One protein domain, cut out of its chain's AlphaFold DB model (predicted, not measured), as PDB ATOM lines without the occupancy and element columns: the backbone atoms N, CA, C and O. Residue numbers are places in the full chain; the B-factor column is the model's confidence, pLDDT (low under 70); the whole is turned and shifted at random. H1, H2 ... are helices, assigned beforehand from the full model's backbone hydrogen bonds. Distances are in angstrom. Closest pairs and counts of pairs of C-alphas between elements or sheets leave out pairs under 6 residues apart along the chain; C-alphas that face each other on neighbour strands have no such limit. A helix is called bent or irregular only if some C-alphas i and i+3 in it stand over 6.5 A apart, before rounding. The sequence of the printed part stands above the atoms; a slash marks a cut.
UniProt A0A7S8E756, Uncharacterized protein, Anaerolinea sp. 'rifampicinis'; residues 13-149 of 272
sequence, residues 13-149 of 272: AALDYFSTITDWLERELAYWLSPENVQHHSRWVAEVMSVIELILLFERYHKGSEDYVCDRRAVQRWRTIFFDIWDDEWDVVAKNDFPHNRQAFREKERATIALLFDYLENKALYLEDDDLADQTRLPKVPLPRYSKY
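What this domain is: This is residues 13 to 149 of the 272 residues of an uncharacterized protein of Anaerolinea sp. 'rifampicinis' (UniProt A0A7S8E756). Two helical hairpins pack together with their helices running roughly along the long axis of the domain: H2 lies between H1, which covers its far side, and the second hairpin of H3 and H4. The contacts between the hairpins are few, and the unnamed tail after H4 turns at residues 129 to 135, which stand free, and folds back along H4 towards H2. The printed part has 137 residues, with four named helices in the order H1, H2, H3, H4 and no named strand, and its class is all helix. The whole is compact, with a radius of gyration of the C-alphas of 15.7 A, but its outline is elongated, spanning 50 by 29 by 27 A.

How they stand to each other: H1, residues 13 to 32, and H2, residues 42 to 61, form a helical hairpin. They touch at a shallow tilt of 24 degrees, opposite ways, and their closest C-alphas, those of Leu 25 and Val 51, are 6.2 A apart. H3, residues 72 to 87, is close to H2 but not clearly touching: the closest C-alphas, those of Val 45 and Trp 86, are 7.5 A apart, at a steep tilt of 39 degrees, opposite ways. H1 and H3 are also close but not clearly touching, with the C-alphas of Ala 30 and Trp 78 closest at 7.8 A. H4, residues 103 to 128, forms a second helical hairpin with H3. These two touch at a shallow tilt of 7 degrees, opposite ways, with the C-alphas of Arg 72 and Ala 124 closest at 5.0 A. H2 and H4 are near each other, while H1 and H4 are apart. In H1, H2 and H3 every O i to N i+4 pair is within hydrogen-bond range; in H4 it is 20 of 22.

Where its parts are: H1 begins at C-alpha 13, at (396.952, 260.233, 331.231), and measures 29.0 A from first to last C-alpha. H2 measures 27.9 A and H3 22.3 A. H4, the longest with 26 residues, measures 37.3 A and ends at C-alpha 128, at (372.348, 264.677, 336.144). It has a kink of 43 degrees near residue 110 and is irregular: C-alphas 108 and 111 are 7.3 A apart.

The domain as a whole: The two C-alphas farthest apart, those of Lys 95 and Asp 131, are 52.1 A apart. The printed part has no cut. The link from H3 to H4, with 15 residues, is long; the other two are short. The mean pLDDT of the printed part is 74.9, and it is under 70 at residues 63 to 70, 89 to 97 and 125 to 147.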
ATOM      1  N   ALA A  13     396.424 261.159 330.223       79.00
ATOM      2  CA  ALA A  13     396.952 260.233 331.231       79.00
ATOM      3  C   ALA A  13     397.107 260.878 332.624       79.00
ATOM      4  O   ALA A  13     396.936 260.214 333.647       79.00
ATOM      5  N   ALA A  14     397.423 262.176 332.676       80.62
ATOM      6  CA  ALA A  14     397.507 262.911 333.935       80.62
ATOM      7  C   ALA A  14     396.116 263.096 334.568       80.62
ATOM      8  O   ALA A  14     395.965 262.967 335.786       80.62
ATOM      9  N   LEU A  15     395.105 263.350 333.730       80.44
ATOM     10  CA  LEU A  15     393.707 263.452 334.146       80.44
ATOM     11  C   LEU A  15     393.171 262.104 334.647       80.44
ATOM     12  O   LEU A  15     392.589 262.048 335.733       80.44
ATOM     13  N   ASP A  16     393.441 261.020 333.919       81.38
ATOM     14  CA  ASP A  16     393.022 259.660 334.277       81.38
ATOM     15  C   ASP A  16     393.583 259.227 335.643       81.38
ATOM     16  O   ASP A  16     392.873 258.638 336.467       81.38
ATOM     17  N   TYR A  17     394.848 259.550 335.931       84.69
ATOM     18  CA  TYR A  17     395.460 259.230 337.223       84.69
ATOM     19  C   TYR A  17     394.815 260.006 338.376       84.69
ATOM     20  O   TYR A  17     394.509 259.432 339.425       84.69
ATOM     21  N   PHE A  18     394.564 261.304 338.187       85.00
ATOM     22  CA  PHE A  18     393.882 262.106 339.199       85.00
ATOM     23  C   PHE A  18     392.452 261.597 339.451       85.00
ATOM     24  O   PHE A  18     392.063 261.439 340.610       85.00
ATOM     25  N   SER A  19     391.720 261.245 338.388       81.94
ATOM     26  CA  SER A  19     390.398 260.606 338.472       81.94
ATOM     27  C   SER A  19     390.442 259.272 339.236       81.94
ATOM     28  O   SER A  19     389.630 259.016 340.126       81.94
ATOM     29  N   THR A  20     391.478 258.462 339.013       85.81
ATOM     30  CA  THR A  20     391.668 257.193 339.735       85.81
ATOM     31  C   THR A  20     391.809 257.384 341.252       85.81
ATOM     32  O   THR A  20     391.295 256.577 342.033       85.81
ATOM     33  N   ILE A  21     392.483 258.449 341.703       88.12
ATOM     34  CA  ILE A  21     392.637 258.748 343.136       88.12
ATOM     35  C   ILE A  21     391.295 259.129 343.763       88.12
ATOM     36  O   ILE A  21     390.969 258.674 344.862       88.12
ATOM     37  N   THR A  22     390.517 259.969 343.089       83.88
ATOM     38  CA  THR A  22     389.198 260.377 343.582       83.88
ATOM     39  C   THR A  22     388.218 259.207 343.606       83.88
ATOM     40  O   THR A  22     387.550 259.023 344.621       83.88
ATOM     41  N   ASP A  23     388.221 258.346 342.585       84.75
ATOM     42  CA  ASP A  23     387.435 257.104 342.555       84.75
ATOM     43  C   ASP A  23     387.760 256.192 343.740       84.75
ATOM     44  O   ASP A  23     386.879 255.567 344.340       84.75
ATOM     45  N   TRP A  24     389.044 256.091 344.092       90.06
ATOM     46  CA  TRP A  24     389.472 255.327 345.257       90.06
ATOM     47  C   TRP A  24     388.890 255.904 346.558       90.06
ATOM     48  O   TRP A  24     388.325 255.150 347.351       90.06
ATOM     49  N   LEU A  25     388.948 257.227 346.752       89.25
ATOM     50  CA  LEU A  25     388.362 257.889 347.925       89.25
ATOM     51  C   LEU A  25     386.842 257.672 348.019       89.25
ATOM     52  O   LEU A  25     386.310 257.440 349.104       89.25
ATOM     53  N   GLU A  26     386.126 257.702 346.898       86.19
ATOM     54  CA  GLU A  26     384.687 257.420 346.886       86.19
ATOM     55  C   GLU A  26     384.371 255.973 347.285       86.19
ATOM     56  O   GLU A  26     383.432 255.718 348.047       86.19
ATOM     57  N   ARG A  27     385.179 255.012 346.826       88.12
ATOM     58  CA  ARG A  27     385.044 253.604 347.231       88.12
ATOM     59  C   ARG A  27     385.298 253.414 348.721       88.12
ATOM     60  O   ARG A  27     384.581 252.634 349.345       88.12
ATOM     61  N   GLU A  28     386.249 254.147 349.299       91.31
ATOM     62  CA  GLU A  28     386.459 254.166 350.749       91.31
ATOM     63  C   GLU A  28     385.201 254.654 351.478       91.31
ATOM     64  O   GLU A  28     384.740 253.990 352.406       91.31
ATOM     65  N   LEU A  29     384.565 255.748 351.037       89.94
ATOM     66  CA  LEU A  29     383.290 256.186 351.627       89.94
ATOM     67  C   LEU A  29     382.205 255.121 351.514       89.94
ATOM     68  O   LEU A  29     381.521 254.837 352.498       89.94
ATOM     69  N   ALA A  30     382.049 254.514 350.338       89.62
ATOM     70  CA  ALA A  30     381.068 253.457 350.129       89.62
ATOM     71  C   ALA A  30     381.309 252.254 351.057       89.62
ATOM     72  O   ALA A  30     380.347 251.673 351.562       89.62
ATOM     73  N   TYR A  31     382.575 251.912 351.308       91.19
ATOM     74  CA  TYR A  31     382.969 250.870 352.248       91.19
ATOM     75  C   TYR A  31     382.645 251.257 353.697       91.19
ATOM     76  O   TYR A  31     381.927 250.519 354.372       91.19
ATOM     77  N   TRP A  32     383.114 252.417 354.170       90.12
ATOM     78  CA  TRP A  32     382.941 252.859 355.561       90.12
ATOM     79  C   TRP A  32     381.482 253.117 355.944       90.12
ATOM     80  O   TRP A  32     381.112 252.944 357.106       90.12
ATOM     81  N   LEU A  33     380.659 253.519 354.974       90.06
ATOM     82  CA  LEU A  33     379.235 253.812 355.145       90.06
ATOM     83  C   LEU A  33     378.336 252.624 354.766       90.06
ATOM     84  O   LEU A  33     377.113 252.768 354.714       90.06
ATOM     85  N   SER A  34     378.904 251.446 354.484       88.81
ATOM     86  CA  SER A  34     378.107 250.236 354.285       88.81
ATOM     87  C   SER A  34     377.526 249.766 355.635       88.81
ATOM     88  O   SER A  34     378.226 249.827 356.648       88.81
ATOM     89  N   PRO A  35     376.265 249.289 355.699       87.06
ATOM     90  CA  PRO A  35     375.622 248.874 356.950       87.06
ATOM     91  C   PRO A  35     376.415 247.836 357.751       87.06
ATOM     92  O   PRO A  35     376.330 247.805 358.972       87.06
ATOM     93  N   GLU A  36     377.186 246.993 357.068       88.25
ATOM     94  CA  GLU A  36     378.012 245.941 357.660       88.25
ATOM     95  C   GLU A  36     379.284 246.484 358.332       88.25
ATOM     96  O   GLU A  36     379.822 245.843 359.234       88.25
ATOM     97  N   ASN A  37     379.758 247.657 357.902       86.62
ATOM     98  CA  ASN A  37     381.010 248.272 358.350       86.62
ATOM     99  C   ASN A  37     380.802 249.473 359.281       86.62
ATOM    100  O   ASN A  37     381.771 250.007 359.827       86.62
ATOM    101  N   VAL A  38     379.554 249.899 359.472       86.56
ATOM    102  CA  VAL A  38     379.196 250.985 360.384       86.56
ATOM    103  C   VAL A  38     379.534 250.592 361.820       86.56
ATOM    104  O   VAL A  38     379.007 249.625 362.372       86.56
ATOM    105  N   GLN A  39     380.409 251.378 362.447       80.25
ATOM    106  CA  GLN A  39     380.758 251.234 363.856       80.25
ATOM    107  C   GLN A  39     380.571 252.569 364.580       80.25
ATOM    108  O   GLN A  39     381.041 253.614 364.130       80.25
ATOM    109  N   HIS A  40     379.922 252.532 365.745       77.62
ATOM    110  CA  HIS A  40     379.646 253.715 366.563       77.62
ATOM    111  C   HIS A  40     380.893 254.104 367.374       77.62
ATOM    112  O   HIS A  40     380.985 253.846 368.574       77.62
ATOM    113  N   HIS A  41     381.903 254.677 366.716       76.69
ATOM    114  CA  HIS A  41     383.081 255.210 367.401       76.69
ATOM    115  C   HIS A  41     383.730 256.387 366.666       76.69
ATOM    116  O   HIS A  41     383.518 256.648 365.486       76.69
ATOM    117  N   SER A  42     384.610 257.096 367.366       71.88
ATOM    118  CA  SER A  42     385.119 258.381 366.889       71.88
ATOM    119  C   SER A  42     386.190 258.373 365.843       71.88
ATOM    120  O   SER A  42     386.248 259.286 365.024       71.88
ATOM    121  N   ARG A  43     387.023 257.338 365.856       78.44
ATOM    122  CA  ARG A  43     387.963 257.121 364.764       78.44
ATOM    123  C   ARG A  43     387.210 256.965 363.444       78.44
ATOM    124  O   ARG A  43     387.570 257.639 362.502       78.44
ATOM    125  N   TRP A  44     386.111 256.205 363.418       85.75
ATOM    126  CA  TRP A  44     385.275 256.024 362.233       85.75
ATOM    127  C   TRP A  44     384.729 257.363 361.732       85.75
ATOM    128  O   TRP A  44     384.930 257.702 360.570       85.75
ATOM    129  N   VAL A  45     384.157 258.186 362.625       83.50
ATOM    130  CA  VAL A  45     383.666 259.527 362.253       83.50
ATOM    131  C   VAL A  45     384.793 260.377 361.662       83.50
ATOM    132  O   VAL A  45     384.604 261.008 360.627       83.50
ATOM    133  N   ALA A  46     385.971 260.388 362.289       82.38
ATOM    134  CA  ALA A  46     387.102 261.165 361.797       82.38
ATOM    135  C   ALA A  46     387.666 260.647 360.467       82.38
ATOM    136  O   ALA A  46     388.043 261.469 359.634       82.38
ATOM    137  N   GLU A  47     387.702 259.334 360.235       86.75
ATOM    138  CA  GLU A  47     388.130 258.777 358.947       86.75
ATOM    139  C   GLU A  47     387.145 259.162 357.839       86.75
ATOM    140  O   GLU A  47     387.564 259.728 356.831       86.75
ATOM    141  N   VAL A  48     385.834 258.990 358.052       88.94
ATOM    142  CA  VAL A  48     384.814 259.403 357.070       88.94
ATOM    143  C   VAL A  48     384.902 260.904 356.778       88.94
ATOM    144  O   VAL A  48     384.896 261.316 355.617       88.94
ATOM    145  N   MET A  49     385.054 261.735 357.814       86.25
ATOM    146  CA  MET A  49     385.266 263.175 357.638       86.25
ATOM    147  C   MET A  49     386.542 263.488 356.850       86.25
ATOM    148  O   MET A  49     386.529 264.412 356.042       86.25
ATOM    149  N   SER A  50     387.627 262.737 357.070       87.56
ATOM    150  CA  SER A  50     388.892 262.916 356.347       87.56
ATOM    151  C   SER A  50     388.721 262.627 354.859       87.56
ATOM    152  O   SER A  50     389.220 263.388 354.035       87.56
ATOM    153  N   VAL A  51     387.973 261.578 354.503       90.56
ATOM    154  CA  VAL A  51     387.709 261.241 353.098       90.56
ATOM    155  C   VAL A  51     386.860 262.324 352.420       90.56
ATOM    156  O   VAL A  51     387.224 262.804 351.348       90.56
ATOM    157  N   ILE A  52     385.775 262.779 353.066       87.88
ATOM    158  CA  ILE A  52     384.937 263.883 352.557       87.88
ATOM    159  C   ILE A  52     385.776 265.151 352.364       87.88
ATOM    160  O   ILE A  52     385.675 265.821 351.337       87.88
ATOM    161  N   GLU A  53     386.617 265.486 353.344       86.12
ATOM    162  CA  GLU A  53     387.504 266.645 353.279       86.12
ATOM    163  C   GLU A  53     388.463 266.553 352.082       86.12
ATOM    164  O   GLU A  53     388.590 267.531 351.347       86.12
ATOM    165  N   LEU A  54     389.087 265.391 351.852       87.94
ATOM    166  CA  LEU A  54     389.999 265.158 350.727       87.94
ATOM    167  C   LEU A  54     389.308 265.311 349.368       87.94
ATOM    168  O   LEU A  54     389.829 266.028 348.514       87.94
ATOM    169  N   ILE A  55     388.125 264.715 349.182       85.31
ATOM    170  CA  ILE A  55     387.342 264.848 347.938       85.31
ATOM    171  C   ILE A  55     387.067 266.329 347.640       85.31
ATOM    172  O   ILE A  55     387.288 266.809 346.528       85.31
ATOM    173  N   LEU A  56     386.641 267.088 348.652       81.94
ATOM    174  CA  LEU A  56     386.345 268.513 348.499       81.94
ATOM    175  C   LEU A  56     387.599 269.371 348.294       81.94
ATOM    176  O   LEU A  56     387.549 270.386 347.597       81.94
ATOM    177  N   LEU A  57     388.721 269.005 348.914       82.69
ATOM    178  CA  LEU A  57     390.007 269.666 348.703       82.69
ATOM    179  C   LEU A  57     390.490 269.471 347.268       82.69
ATOM    180  O   LEU A  57     390.902 270.446 346.643       82.69
ATOM    181  N   PHE A  58     390.397 268.251 346.743       81.75
ATOM    182  CA  PHE A  58     390.755 267.925 345.365       81.75
ATOM    183  C   PHE A  58     389.866 268.632 344.348       81.75
ATOM    184  O   PHE A  58     390.389 269.253 343.425       81.75
ATOM    185  N   GLU A  59     388.554 268.670 344.577       76.62
ATOM    186  CA  GLU A  59     387.630 269.444 343.743       76.62
ATOM    187  C   GLU A  59     388.011 270.931 343.669       76.62
ATOM    188  O   GLU A  59     387.985 271.535 342.598       76.62
ATOM    189  N   ARG A  60     388.404 271.533 344.797       75.81
ATOM    190  CA  ARG A  60     388.817 272.944 344.824       75.81
ATOM    191  C   ARG A  60     390.191 273.188 344.239       75.81
ATOM    192  O   ARG A  60     390.413 274.273 343.699       75.81
ATOM    193  N   TYR A  61     391.108 272.249 344.444       76.00
ATOM    194  CA  TYR A  61     392.468 272.342 343.936       76.00
ATOM    195  C   TYR A  61     392.463 272.255 342.405       76.00
ATOM    196  O   TYR A  61     393.177 273.022 341.762       76.00
ATOM    197  N   HIS A  62     391.560 271.450 341.831       70.75
ATOM    198  CA  HIS A  62     391.403 271.268 340.387       70.75
ATOM    199  C   HIS A  62     389.938 271.372 339.953       70.75
ATOM    200  O   HIS A  62     389.235 270.379 339.749       70.75
ATOM    201  N   LYS A  63     389.470 272.614 339.799       55.59
ATOM    202  CA  LYS A  63     388.107 272.903 339.344       55.59
ATOM    203  C   LYS A  63     387.867 272.361 337.934       55.59
ATOM    204  O   LYS A  63     388.697 272.559 337.053       55.59
ATOM    205  N   GLY A  64     386.676 271.810 337.705       48.38
ATOM    206  CA  GLY A  64     386.195 271.468 336.360       48.38
ATOM    207  C   GLY A  64     386.275 269.992 335.987       48.38
ATOM    208  O   GLY A  64     385.751 269.617 334.946       48.38
ATOM    209  N   SER A  65     386.820 269.134 336.846       52.34
ATOM    210  CA  SER A  65     386.609 267.702 336.668       52.34
ATOM    211  C   SER A  65     385.153 267.352 336.962       52.34
ATOM    212  O   SER A  65     384.655 267.470 338.094       52.34
ATOM    213  N   GLU A  66     384.455 266.980 335.906       49.06
ATOM    214  CA  GLU A  66     383.052 266.605 335.953       49.06
ATOM    215  C   GLU A  66     382.846 265.134 336.343       49.06
ATOM    216  O   GLU A  66     381.709 264.699 336.458       49.06
ATOM    217  N   ASP A  67     383.916 264.397 336.655       51.25
ATOM    218  CA  ASP A  67     383.845 262.975 337.023       51.25
ATOM    219  C   ASP A  67     383.565 262.743 338.525       51.25
ATOM    220  O   ASP A  67     383.506 261.612 338.990       51.25
ATOM    221  N   TYR A  68     383.392 263.809 339.314       55.28
ATOM    222  CA  TYR A  68     383.501 263.759 340.783       55.28
ATOM    223  C   TYR A  68     382.208 263.703 341.567       55.28
ATOM    224  O   TYR A  68     382.135 264.304 342.648       55.28
ATOM    225  N   VAL A  69     381.169 263.056 341.055       53.47
ATOM    226  CA  VAL A  69     380.035 262.833 341.939       53.47
ATOM    227  C   VAL A  69     379.345 261.514 341.691       53.47
ATOM    228  O   VAL A  69     378.688 261.297 340.677       53.47
ATOM    229  N   CYS A  70     379.441 260.666 342.711       61.69
ATOM    230  CA  CYS A  70     378.501 259.591 342.953       61.69
ATOM    231  C   CYS A  70     377.044 260.052 342.769       61.69
ATOM    232  O   CYS A  70     376.679 261.180 343.103       61.69
ATOM    233  N   ASP A  71     376.205 259.122 342.309       72.62
ATOM    234  CA  ASP A  71     374.754 259.291 342.182       72.62
ATOM    235  C   ASP A  71     374.173 260.021 343.401       72.62
ATOM    236  O   ASP A  71     374.514 259.724 344.556       72.62
ATOM    237  N   ARG A  72     373.269 260.974 343.158       81.44
ATOM    238  CA  ARG A  72     372.697 261.813 344.213       81.44
ATOM    239  C   ARG A  72     372.143 260.995 345.384       81.44
ATOM    240  O   ARG A  72     372.274 261.397 346.544       81.44
ATOM    241  N   ARG A  73     371.552 259.826 345.117       84.69
ATOM    242  CA  ARG A  73     371.004 258.929 346.148       84.69
ATOM    243  C   ARG A  73     372.103 258.308 347.001       84.69
ATOM    244  O   ARG A  73     371.872 258.071 348.186       84.69
ATOM    245  N   ALA A  74     373.281 258.048 346.437       86.00
ATOM    246  CA  ALA A  74     374.432 257.586 347.203       86.00
ATOM    247  C   ALA A  74     374.879 258.664 348.199       86.00
ATOM    248  O   ALA A  74     375.003 258.362 349.385       86.00
ATOM    249  N   VAL A  75     374.989 259.926 347.767       87.50
ATOM    250  CA  VAL A  75     375.343 261.046 348.659       87.50
ATOM    251  C   VAL A  75     374.292 261.252 349.757       87.50
ATOM    252  O   VAL A  75     374.640 261.421 350.928       87.50
ATOM    253  N   GLN A  76     373.001 261.172 349.421       89.75
ATOM    254  CA  GLN A  76     371.912 261.239 350.405       89.75
ATOM    255  C   GLN A  76     371.998 260.103 351.428       89.75
ATOM    256  O   GLN A  76     371.886 260.337 352.632       89.75
ATOM    257  N   ARG A  77     372.247 258.873 350.968       90.00
ATOM    258  CA  ARG A  77     372.430 257.714 351.845       90.00
ATOM    259  C   ARG A  77     373.637 257.896 352.761       90.00
ATOM    260  O   ARG A  77     373.528 257.630 353.956       90.00
ATOM    261  N   TRP A  78     374.764 258.355 352.218       91.81
ATOM    262  CA  TRP A  78     375.969 258.643 352.989       91.81
ATOM    263  C   TRP A  78     375.697 259.653 354.095       91.81
ATOM    264  O   TRP A  78     376.052 259.412 355.247       91.81
ATOM    265  N   ARG A  79     375.000 260.744 353.757       92.25
ATOM    266  CA  ARG A  79     374.581 261.767 354.715       92.25
ATOM    267  C   ARG A  79     373.737 261.171 355.838       92.25
ATOM    268  O   ARG A  79     374.016 261.453 356.998       92.25
ATOM    269  N   THR A  80     372.711 260.385 355.507       92.75
ATOM    270  CA  THR A  80     371.819 259.781 356.508       92.75
ATOM    271  C   THR A  80     372.600 258.899 357.472       92.75
ATOM    272  O   THR A  80     372.586 259.165 358.667       92.75
ATOM    273  N   ILE A  81     373.363 257.931 356.958       91.81
ATOM    274  CA  ILE A  81     374.133 256.999 357.794       91.81
ATOM    275  C   ILE A  81     375.134 257.755 358.675       91.81
ATOM    276  O   ILE A  81     375.253 257.476 359.867       91.81
ATOM    277  N   PHE A  82     375.833 258.742 358.108       91.56
ATOM    278  CA  PHE A  82     376.785 259.547 358.864       91.56
ATOM    279  C   PHE A  82     376.113 260.327 359.996       91.56
ATOM    280  O   PHE A  82     376.616 260.308 361.121       91.56
ATOM    281  N   PHE A  83     374.993 261.007 359.723       91.62
ATOM    282  CA  PHE A  83     374.320 261.802 360.747       91.62
ATOM    283  C   PHE A  83     373.587 260.963 361.788       91.62
ATOM    284  O   PHE A  83     373.555 261.382 362.939       91.62
ATOM    285  N   ASP A  84     373.113 259.767 361.442       89.38
ATOM    286  CA  ASP A  84     372.555 258.829 362.419       89.38
ATOM    287  C   ASP A  84     373.602 258.494 363.498       89.38
ATOM    288  O   ASP A  84     373.316 258.581 364.687       89.38
ATOM    289  N   ILE A  85     374.853 258.222 363.108       86.44
ATOM    290  CA  ILE A  85     375.959 257.951 364.049       86.44
ATOM    291  C   ILE A  85     376.460 259.236 364.725       86.44
ATOM    292  O   ILE A  85     376.867 259.216 365.891       86.44
ATOM    293  N   TRP A  86     376.462 260.359 363.997       87.19
ATOM    294  CA  TRP A  86     376.864 261.670 364.513       87.19
ATOM    295  C   TRP A  86     375.887 262.235 365.532       87.19
ATOM    296  O   TRP A  86     376.302 263.080 366.319       87.19
ATOM    297  N   ASP A  87     374.614 261.857 365.513       85.31
ATOM    298  CA  ASP A  87     373.597 262.358 366.441       85.31
ATOM    299  C   ASP A  87     373.308 261.366 367.576       85.31
ATOM    300  O   ASP A  87     372.771 261.773 368.604       85.31
ATOM    301  N   ASP A  88     373.736 260.108 367.439       81.75
ATOM    302  CA  ASP A  88     373.572 259.077 368.464       81.75
ATOM    303  C   ASP A  88     374.295 259.420 369.783       81.75
ATOM    304  O   ASP A  88     375.354 260.077 369.807       81.75
ATOM    305  N   GLU A  89     373.728 258.960 370.901       63.44
ATOM    306  CA  GLU A  89     374.284 259.188 372.236       63.44
ATOM    307  C   GLU A  89     375.598 258.414 372.398       63.44
ATOM    308  O   GLU A  89     375.655 257.188 372.347       63.44
ATOM    309  N   TRP A  90     376.695 259.145 372.600       68.25
ATOM    310  CA  TRP A  90     378.009 258.538 372.790       68.25
ATOM    311  C   TRP A  90     378.339 258.400 374.265       68.25
ATOM    312  O   TRP A  90     378.827 259.340 374.892       68.25
ATOM    313  N   ASP A  91     378.178 257.191 374.792       54.38
ATOM    314  CA  ASP A  91     378.587 256.845 376.154       54.38
ATOM    315  C   ASP A  91     380.077 256.441 376.211       54.38
ATOM    316  O   ASP A  91     380.476 255.390 376.718       54.38
ATOM    317  N   VAL A  92     380.946 257.256 375.604       54.34
ATOM    318  CA  VAL A  92     382.391 257.004 375.627       54.34
ATOM    319  C   VAL A  92     382.960 257.662 376.873       54.34
ATOM    320  O   VAL A  92     383.381 258.817 376.850       54.34
ATOM    321  N   VAL A  93     382.988 256.902 377.970       49.53
ATOM    322  CA  VAL A  93     383.721 257.232 379.199       49.53
ATOM    323  C   VAL A  93     385.132 257.709 378.835       49.53
ATOM    324  O   VAL A  93     385.989 256.893 378.508       49.53
ATOM    325  N   ALA A  94     385.313 259.033 378.852       46.03
ATOM    326  CA  ALA A  94     386.496 259.904 378.906       46.03
ATOM    327  C   ALA A  94     387.924 259.304 378.815       46.03
ATOM    328  O   ALA A  94     388.831 259.786 379.489       46.03
ATOM    329  N   LYS A  95     388.179 258.266 378.011       48.59
ATOM    330  CA  LYS A  95     389.505 257.628 377.914       48.59
ATOM    331  C   LYS A  95     390.329 258.080 376.716       48.59
ATOM    332  O   LYS A  95     391.535 257.872 376.723       48.59
ATOM    333  N   ASN A  96     389.715 258.713 375.716       55.06
ATOM    334  CA  ASN A  96     390.427 259.263 374.564       55.06
ATOM    335  C   ASN A  96     390.111 260.751 374.421       55.06
ATOM    336  O   ASN A  96     388.974 261.125 374.142       55.06
ATOM    337  N   ASP A  97     391.140 261.585 374.550       62.34
ATOM    338  CA  ASP A  97     391.084 263.052 374.479       62.34
ATOM    339  C   ASP A  97     390.902 263.596 373.042       62.34
ATOM    340  O   ASP A  97     391.289 264.712 372.696       62.34
ATOM    341  N   PHE A  98     390.345 262.767 372.160       70.94
ATOM    342  CA  PHE A  98     390.219 263.052 370.740       70.94
ATOM    343  C   PHE A  98     389.143 264.131 370.509       70.94
ATOM    344  O   PHE A  98     388.028 263.975 371.012       70.94
ATOM    345  N   PRO A  99     389.422 265.219 369.759       70.69
ATOM    346  CA  PRO A  99     388.515 266.367 369.657       70.69
ATOM    347  C   PRO A  99     387.100 266.022 369.182       70.69
ATOM    348  O   PRO A  99     386.134 266.569 369.710       70.69
ATOM    349  N   HIS A 100     386.975 265.062 368.262       75.06
ATOM    350  CA  HIS A 100     385.691 264.608 367.717       75.06
ATOM    351  C   HIS A 100     384.802 263.896 368.756       75.06
ATOM    352  O   HIS A 100     383.603 263.758 368.537       75.06
ATOM    353  N   ASN A 101     385.359 263.487 369.906       72.00
ATOM    354  CA  ASN A 101     384.599 262.908 371.024       72.00
ATOM    355  C   ASN A 101     383.844 263.962 371.836       72.00
ATOM    356  O   ASN A 101     382.971 263.620 372.628       72.00
ATOM    357  N   ARG A 102     384.224 265.238 371.721       75.69
ATOM    358  CA  ARG A 102     383.700 266.293 372.588       75.69
ATOM    359  C   ARG A 102     382.357 266.772 372.046       75.69
ATOM    360  O   ARG A 102     382.290 267.259 370.919       75.69
ATOM    361  N   GLN A 103     381.314 266.727 372.872       78.12
ATOM    362  CA  GLN A 103     379.978 267.224 372.518       78.12
ATOM    363  C   GLN A 103     380.016 268.659 371.965       78.12
ATOM    364  O   GLN A 103     379.454 268.926 370.910       78.12
ATOM    365  N   ALA A 104     380.787 269.550 372.599       79.31
ATOM    366  CA  ALA A 104     380.951 270.931 372.142       79.31
ATOM    367  C   ALA A 104     381.531 271.048 370.717       79.31
ATOM    368  O   ALA A 104     381.196 271.980 369.990       79.31
ATOM    369  N   PHE A 105     382.402 270.119 370.302       80.38
ATOM    370  CA  PHE A 105     382.886 270.073 368.921       80.38
ATOM    371  C   PHE A 105     381.764 269.630 367.978       80.38
ATOM    372  O   PHE A 105     381.532 270.287 366.966       80.38
ATOM    373  N   ARG A 106     381.029 268.567 368.332       80.06
ATOM    374  CA  ARG A 106     379.915 268.054 367.520       80.06
ATOM    375  C   ARG A 106     378.846 269.119 367.295       80.06
ATOM    376  O   ARG A 106     378.493 269.388 366.152       80.06
ATOM    377  N   GLU A 107     378.394 269.776 368.357       83.62
ATOM    378  CA  GLU A 107     377.392 270.847 368.289       83.62
ATOM    379  C   GLU A 107     377.859 272.018 367.417       83.62
ATOM    380  O   GLU A 107     377.099 272.521 366.590       83.62
ATOM    381  N   LYS A 108     379.124 272.424 367.563       84.06
ATOM    382  CA  LYS A 108     379.699 273.536 366.800       84.06
ATOM    383  C   LYS A 108     379.834 273.224 365.308       84.06
ATOM    384  O   LYS A 108     379.620 274.109 364.484       84.06
ATOM    385  N   GLU A 109     380.224 272.001 364.961       84.06
ATOM    386  CA  GLU A 109     380.644 271.652 363.600       84.06
ATOM    387  C   GLU A 109     379.553 270.949 362.775       84.06
ATOM    388  O   GLU A 109     379.631 270.945 361.545       84.06
ATOM    389  N   ARG A 110     378.493 270.426 363.410       86.38
ATOM    390  CA  ARG A 110     377.394 269.699 362.743       86.38
ATOM    391  C   ARG A 110     376.804 270.457 361.551       86.38
ATOM    392  O   ARG A 110     376.617 269.877 360.485       86.38
ATOM    393  N   ALA A 111     376.505 271.745 361.728       85.44
ATOM    394  CA  ALA A 111     375.899 272.571 360.681       85.44
ATOM    395  C   ALA A 111     376.828 272.737 359.471       85.44
ATOM    396  O   ALA A 111     376.385 272.655 358.330       85.44
ATOM    397  N   THR A 112     378.124 272.917 359.713       83.56
ATOM    398  CA  THR A 112     379.113 273.034 358.643       83.56
ATOM    399  C   THR A 112     379.263 271.718 357.886       83.56
ATOM    400  O   THR A 112     379.281 271.735 356.662       83.56
ATOM    401  N   ILE A 113     379.298 270.575 358.577       85.56
ATOM    402  CA  ILE A 113     379.371 269.255 357.927       85.56
ATOM    403  C   ILE A 113     378.121 268.990 357.083       85.56
ATOM    404  O   ILE A 113     378.230 268.478 355.972       85.56
ATOM    405  N   ALA A 114     376.943 269.395 357.564       87.88
ATOM    406  CA  ALA A 114     375.712 269.291 356.787       87.88
ATOM    407  C   ALA A 114     375.816 270.084 355.474       87.88
ATOM    408  O   ALA A 114     375.479 269.543 354.426       87.88
ATOM    409  N   LEU A 115     376.391 271.295 355.514       83.88
ATOM    410  CA  LEU A 115     376.653 272.099 354.314       83.88
ATOM    411  C   LEU A 115     377.654 271.441 353.349       83.88
ATOM    412  O   LEU A 115     377.562 271.663 352.143       83.88
ATOM    413  N   LEU A 116     378.608 270.644 353.844       84.12
ATOM    414  CA  LEU A 116     379.525 269.884 352.983       84.12
ATOM    415  C   LEU A 116     378.784 268.762 352.242       84.12
ATOM    416  O   LEU A 116     378.977 268.604 351.038       84.12
ATOM    417  N   PHE A 117     377.897 268.033 352.925       86.56
ATOM    418  CA  PHE A 117     377.034 267.040 352.277       86.56
ATOM    419  C   PHE A 117     376.028 267.684 351.315       86.56
ATOM    420  O   PHE A 117     375.848 267.169 350.217       86.56
ATOM    421  N   ASP A 118     375.420 268.820 351.682       84.38
ATOM    422  CA  ASP A 118     374.559 269.599 350.778       84.38
ATOM    423  C   ASP A 118     375.321 269.982 349.502       84.38
ATOM    424  O   ASP A 118     374.781 269.928 348.401       84.38
ATOM    425  N   TYR A 119     376.589 270.375 349.636       80.38
ATOM    426  CA  TYR A 119     377.427 270.722 348.496       80.38
ATOM    427  C   TYR A 119     377.699 269.520 347.584       80.38
ATOM    428  O   TYR A 119     377.513 269.638 346.374       80.38
ATOM    429  N   LEU A 120     378.078 268.368 348.151       80.56
ATOM    430  CA  LEU A 120     378.265 267.132 347.383       80.56
ATOM    431  C   LEU A 120     376.969 266.712 346.674       80.56
ATOM    432  O   LEU A 120     377.002 266.374 345.496       80.56
ATOM    433  N   GLU A 121     375.819 266.800 347.347       82.50
ATOM    434  CA  GLU A 121     374.523 266.443 346.758       82.50
ATOM    435  C   GLU A 121     374.134 267.387 345.611       82.50
ATOM    436  O   GLU A 121     373.686 266.937 344.559       82.50
ATOM    437  N   ASN A 122     374.328 268.698 345.785       76.81
ATOM    438  CA  ASN A 122     374.058 269.678 344.733       76.81
ATOM    439  C   ASN A 122     374.972 269.481 343.523       76.81
ATOM    440  O   ASN A 122     374.537 269.674 342.388       76.81
ATOM    441  N   LYS A 123     376.228 269.089 343.758       73.31
ATOM    442  CA  LYS A 123     377.147 268.746 342.677       73.31
ATOM    443  C   LYS A 123     376.662 267.497 341.931       73.31
ATOM    444  O   LYS A 123     376.699 267.497 340.707       73.31
ATOM    445  N   ALA A 124     376.149 266.493 342.648       74.06
ATOM    446  CA  ALA A 124     375.591 265.273 342.050       74.06
ATOM    447  C   ALA A 124     374.408 265.600 341.139       74.06
ATOM    448  O   ALA A 124     374.349 265.152 340.001       74.06
ATOM    449  N   LEU A 125     373.506 266.454 341.629       68.69
ATOM    450  CA  LEU A 125     372.338 266.909 340.884       68.69
ATOM    451  C   LEU A 125     372.716 267.666 339.604       68.69
ATOM    452  O   LEU A 125     372.081 267.480 338.575       68.69
ATOM    453  N   TYR A 126     373.744 268.515 339.660       64.12
ATOM    454  CA  TYR A 126     374.201 269.279 338.497       64.12
ATOM    455  C   TYR A 126     374.702 268.380 337.357       64.12
ATOM    456  O   TYR A 126     374.505 268.713 336.197       64.12
ATOM    457  N   LEU A 127     375.337 267.249 337.672       59.94
ATOM    458  CA  LEU A 127     375.812 266.309 336.651       59.94
ATOM    459  C   LEU A 127     374.679 265.490 336.012       59.94
ATOM    460  O   LEU A 127     374.853 264.979 334.910       59.94
ATOM    461  N   GLU A 128     373.533 265.356 336.687       57.19
ATOM    462  CA  GLU A 128     372.348 264.677 336.144       57.19
ATOM    463  C   GLU A 128     371.577 265.558 335.133       57.19
ATOM    464  O   GLU A 128     370.941 265.015 334.229       57.19
ATOM    465  N   ASP A 129     371.665 266.891 335.245       54.34
ATOM    466  CA  ASP A 129     370.960 267.868 334.401       54.34
ATOM    467  C   ASP A 129     371.956 268.746 333.601       54.34
ATOM    468  O   ASP A 129     372.445 269.762 334.099       54.34
ATOM    469  N   ASP A 130     372.194 268.410 332.323       48.31
ATOM    470  CA  ASP A 130     373.114 269.084 331.367       48.31
ATOM    471  C   ASP A 130     372.918 270.623 331.193       48.31
ATOM    472  O   ASP A 130     373.729 271.283 330.539       48.31
ATOM    473  N   ASP A 131     371.863 271.224 331.761       46.69
ATOM    474  CA  ASP A 131     371.384 272.584 331.451       46.69
ATOM    475  C   ASP A 131     371.712 273.675 332.499       46.69
ATOM    476  O   ASP A 131     371.415 274.854 332.283       46.69
ATOM    477  N   LEU A 132     372.328 273.357 333.645       45.88
ATOM    478  CA  LEU A 132     372.473 274.320 334.758       45.88
ATOM    479  C   LEU A 132     373.757 275.173 334.742       45.88
ATOM    480  O   LEU A 132     374.166 275.692 335.778       45.88
ATOM    481  N   ALA A 133     374.369 275.383 333.577       44.59
ATOM    482  CA  ALA A 133     375.753 275.844 333.411       44.59
ATOM    483  C   ALA A 133     376.171 277.228 333.969       44.59
ATOM    484  O   ALA A 133     377.333 277.582 333.812       44.59
ATOM    485  N   ASP A 134     375.322 278.018 334.639       41.41
ATOM    486  CA  ASP A 134     375.692 279.418 334.941       41.41
ATOM    487  C   ASP A 134     375.315 279.993 336.321       41.41
ATOM    488  O   ASP A 134     375.604 281.166 336.579       41.41
ATOM    489  N   GLN A 135     374.698 279.244 337.251       40.47
ATOM    490  CA  GLN A 135     374.157 279.878 338.478       40.47
ATOM    491  C   GLN A 135     374.634 279.370 339.839       40.47
ATOM    492  O   GLN A 135     374.446 280.073 340.837       40.47
ATOM    493  N   THR A 136     375.344 278.255 339.946       42.19
ATOM    494  CA  THR A 136     375.851 277.794 341.248       42.19
ATOM    495  C   THR A 136     377.256 278.324 341.503       42.19
ATOM    496  O   THR A 136     378.264 277.627 341.415       42.19
ATOM    497  N   ARG A 137     377.340 279.605 341.893       47.28
ATOM    498  CA  ARG A 137     378.527 280.099 342.602       47.28
ATOM    499  C   ARG A 137     378.712 279.241 343.847       47.28
ATOM    500  O   ARG A 137     377.966 279.395 344.811       47.28
ATOM    501  N   LEU A 138     379.724 278.374 343.789       50.53
ATOM    502  CA  LEU A 138     380.296 277.628 344.902       50.53
ATOM    503  C   LEU A 138     380.145 278.441 346.192       50.53
ATOM    504  O   LEU A 138     380.777 279.504 346.303       50.53
ATOM    505  N   PRO A 139     379.327 278.014 347.171       47.34
ATOM    506  CA  PRO A 139     379.430 278.623 348.476       47.34
ATOM    507  C   PRO A 139     380.890 278.460 348.901       47.34
ATOM    508  O   PRO A 139     381.453 277.365 348.840       47.34
ATOM    509  N   LYS A 140     381.534 279.563 349.304       53.88
ATOM    510  CA  LYS A 140     382.814 279.517 350.018       53.88
ATOM    511  C   LYS A 140     382.549 278.886 351.383       53.88
ATOM    512  O   LYS A 140     382.636 279.561 352.402       53.88
ATOM    513  N   VAL A 141     382.170 277.610 351.411       52.53
ATOM    514  CA  VAL A 141     382.126 276.846 352.645       52.53
ATOM    515  C   VAL A 141     383.577 276.835 353.112       52.53
ATOM    516  O   VAL A 141     384.448 276.404 352.346       52.53
ATOM    517  N   PRO A 142     383.914 277.398 354.278       57.81
ATOM    518  CA  PRO A 142     385.252 277.223 354.814       57.81
ATOM    519  C   PRO A 142     385.452 275.712 354.890       57.81
ATOM    520  O   PRO A 142     384.638 275.072 355.541       57.81
ATOM    521  N   LEU A 143     386.427 275.137 354.171       60.06
ATOM    522  CA  LEU A 143     386.756 273.728 354.380       60.06
ATOM    523  C   LEU A 143     387.412 273.675 355.743       60.06
ATOM    524  O   LEU A 143     388.514 274.215 355.905       60.06
ATOM    525  N   PRO A 144     386.740 273.133 356.753       54.28
ATOM    526  CA  PRO A 144     387.339 273.045 358.057       54.28
ATOM    527  C   PRO A 144     388.300 271.874 357.928       54.28
ATOM    528  O   PRO A 144     387.930 270.818 357.416       54.28
ATOM    529  N   ARG A 145     389.557 272.073 358.326       63.56
ATOM    530  CA  ARG A 145     390.543 270.989 358.352       63.56
ATOM    531  C   ARG A 145     390.215 270.072 359.523       63.56
ATOM    532  O   ARG A 145     390.889 270.111 360.546       63.56
ATOM    533  N   TYR A 146     389.103 269.361 359.418       61.47
ATOM    534  CA  TYR A 146     388.519 268.564 360.481       61.47
ATOM    535  C   TYR A 146     389.399 267.393 360.847       61.47
ATOM    536  O   TYR A 146     389.555 267.077 362.020       61.47
ATOM    537  N   SER A 147     389.998 266.787 359.835       62.69
ATOM    538  CA  SER A 147     390.935 265.693 359.999       62.69
ATOM    539  C   SER A 147     392.241 266.138 360.653       62.69
ATOM    540  O   SER A 147     392.917 265.317 361.261       62.69
ATOM    541  N   LYS A 148     392.594 267.429 360.602       77.12
ATOM    542  CA  LYS A 148     393.822 267.961 361.197       77.12
ATOM    543  C   LYS A 148     393.587 268.495 362.605       77.12
ATOM    544  O   LYS A 148     392.948 269.528 362.795       77.12
ATOM    545  N   TYR A 149     394.253 267.910 363.592       73.62
ATOM    546  CA  TYR A 149     394.220 268.437 364.955       73.62
ATOM    547  C   TYR A 149     395.604 268.480 365.603       73.62
ATOM    548  O   TYR A 149     396.515 267.716 365.276       73.62
TER     549      TYR A 149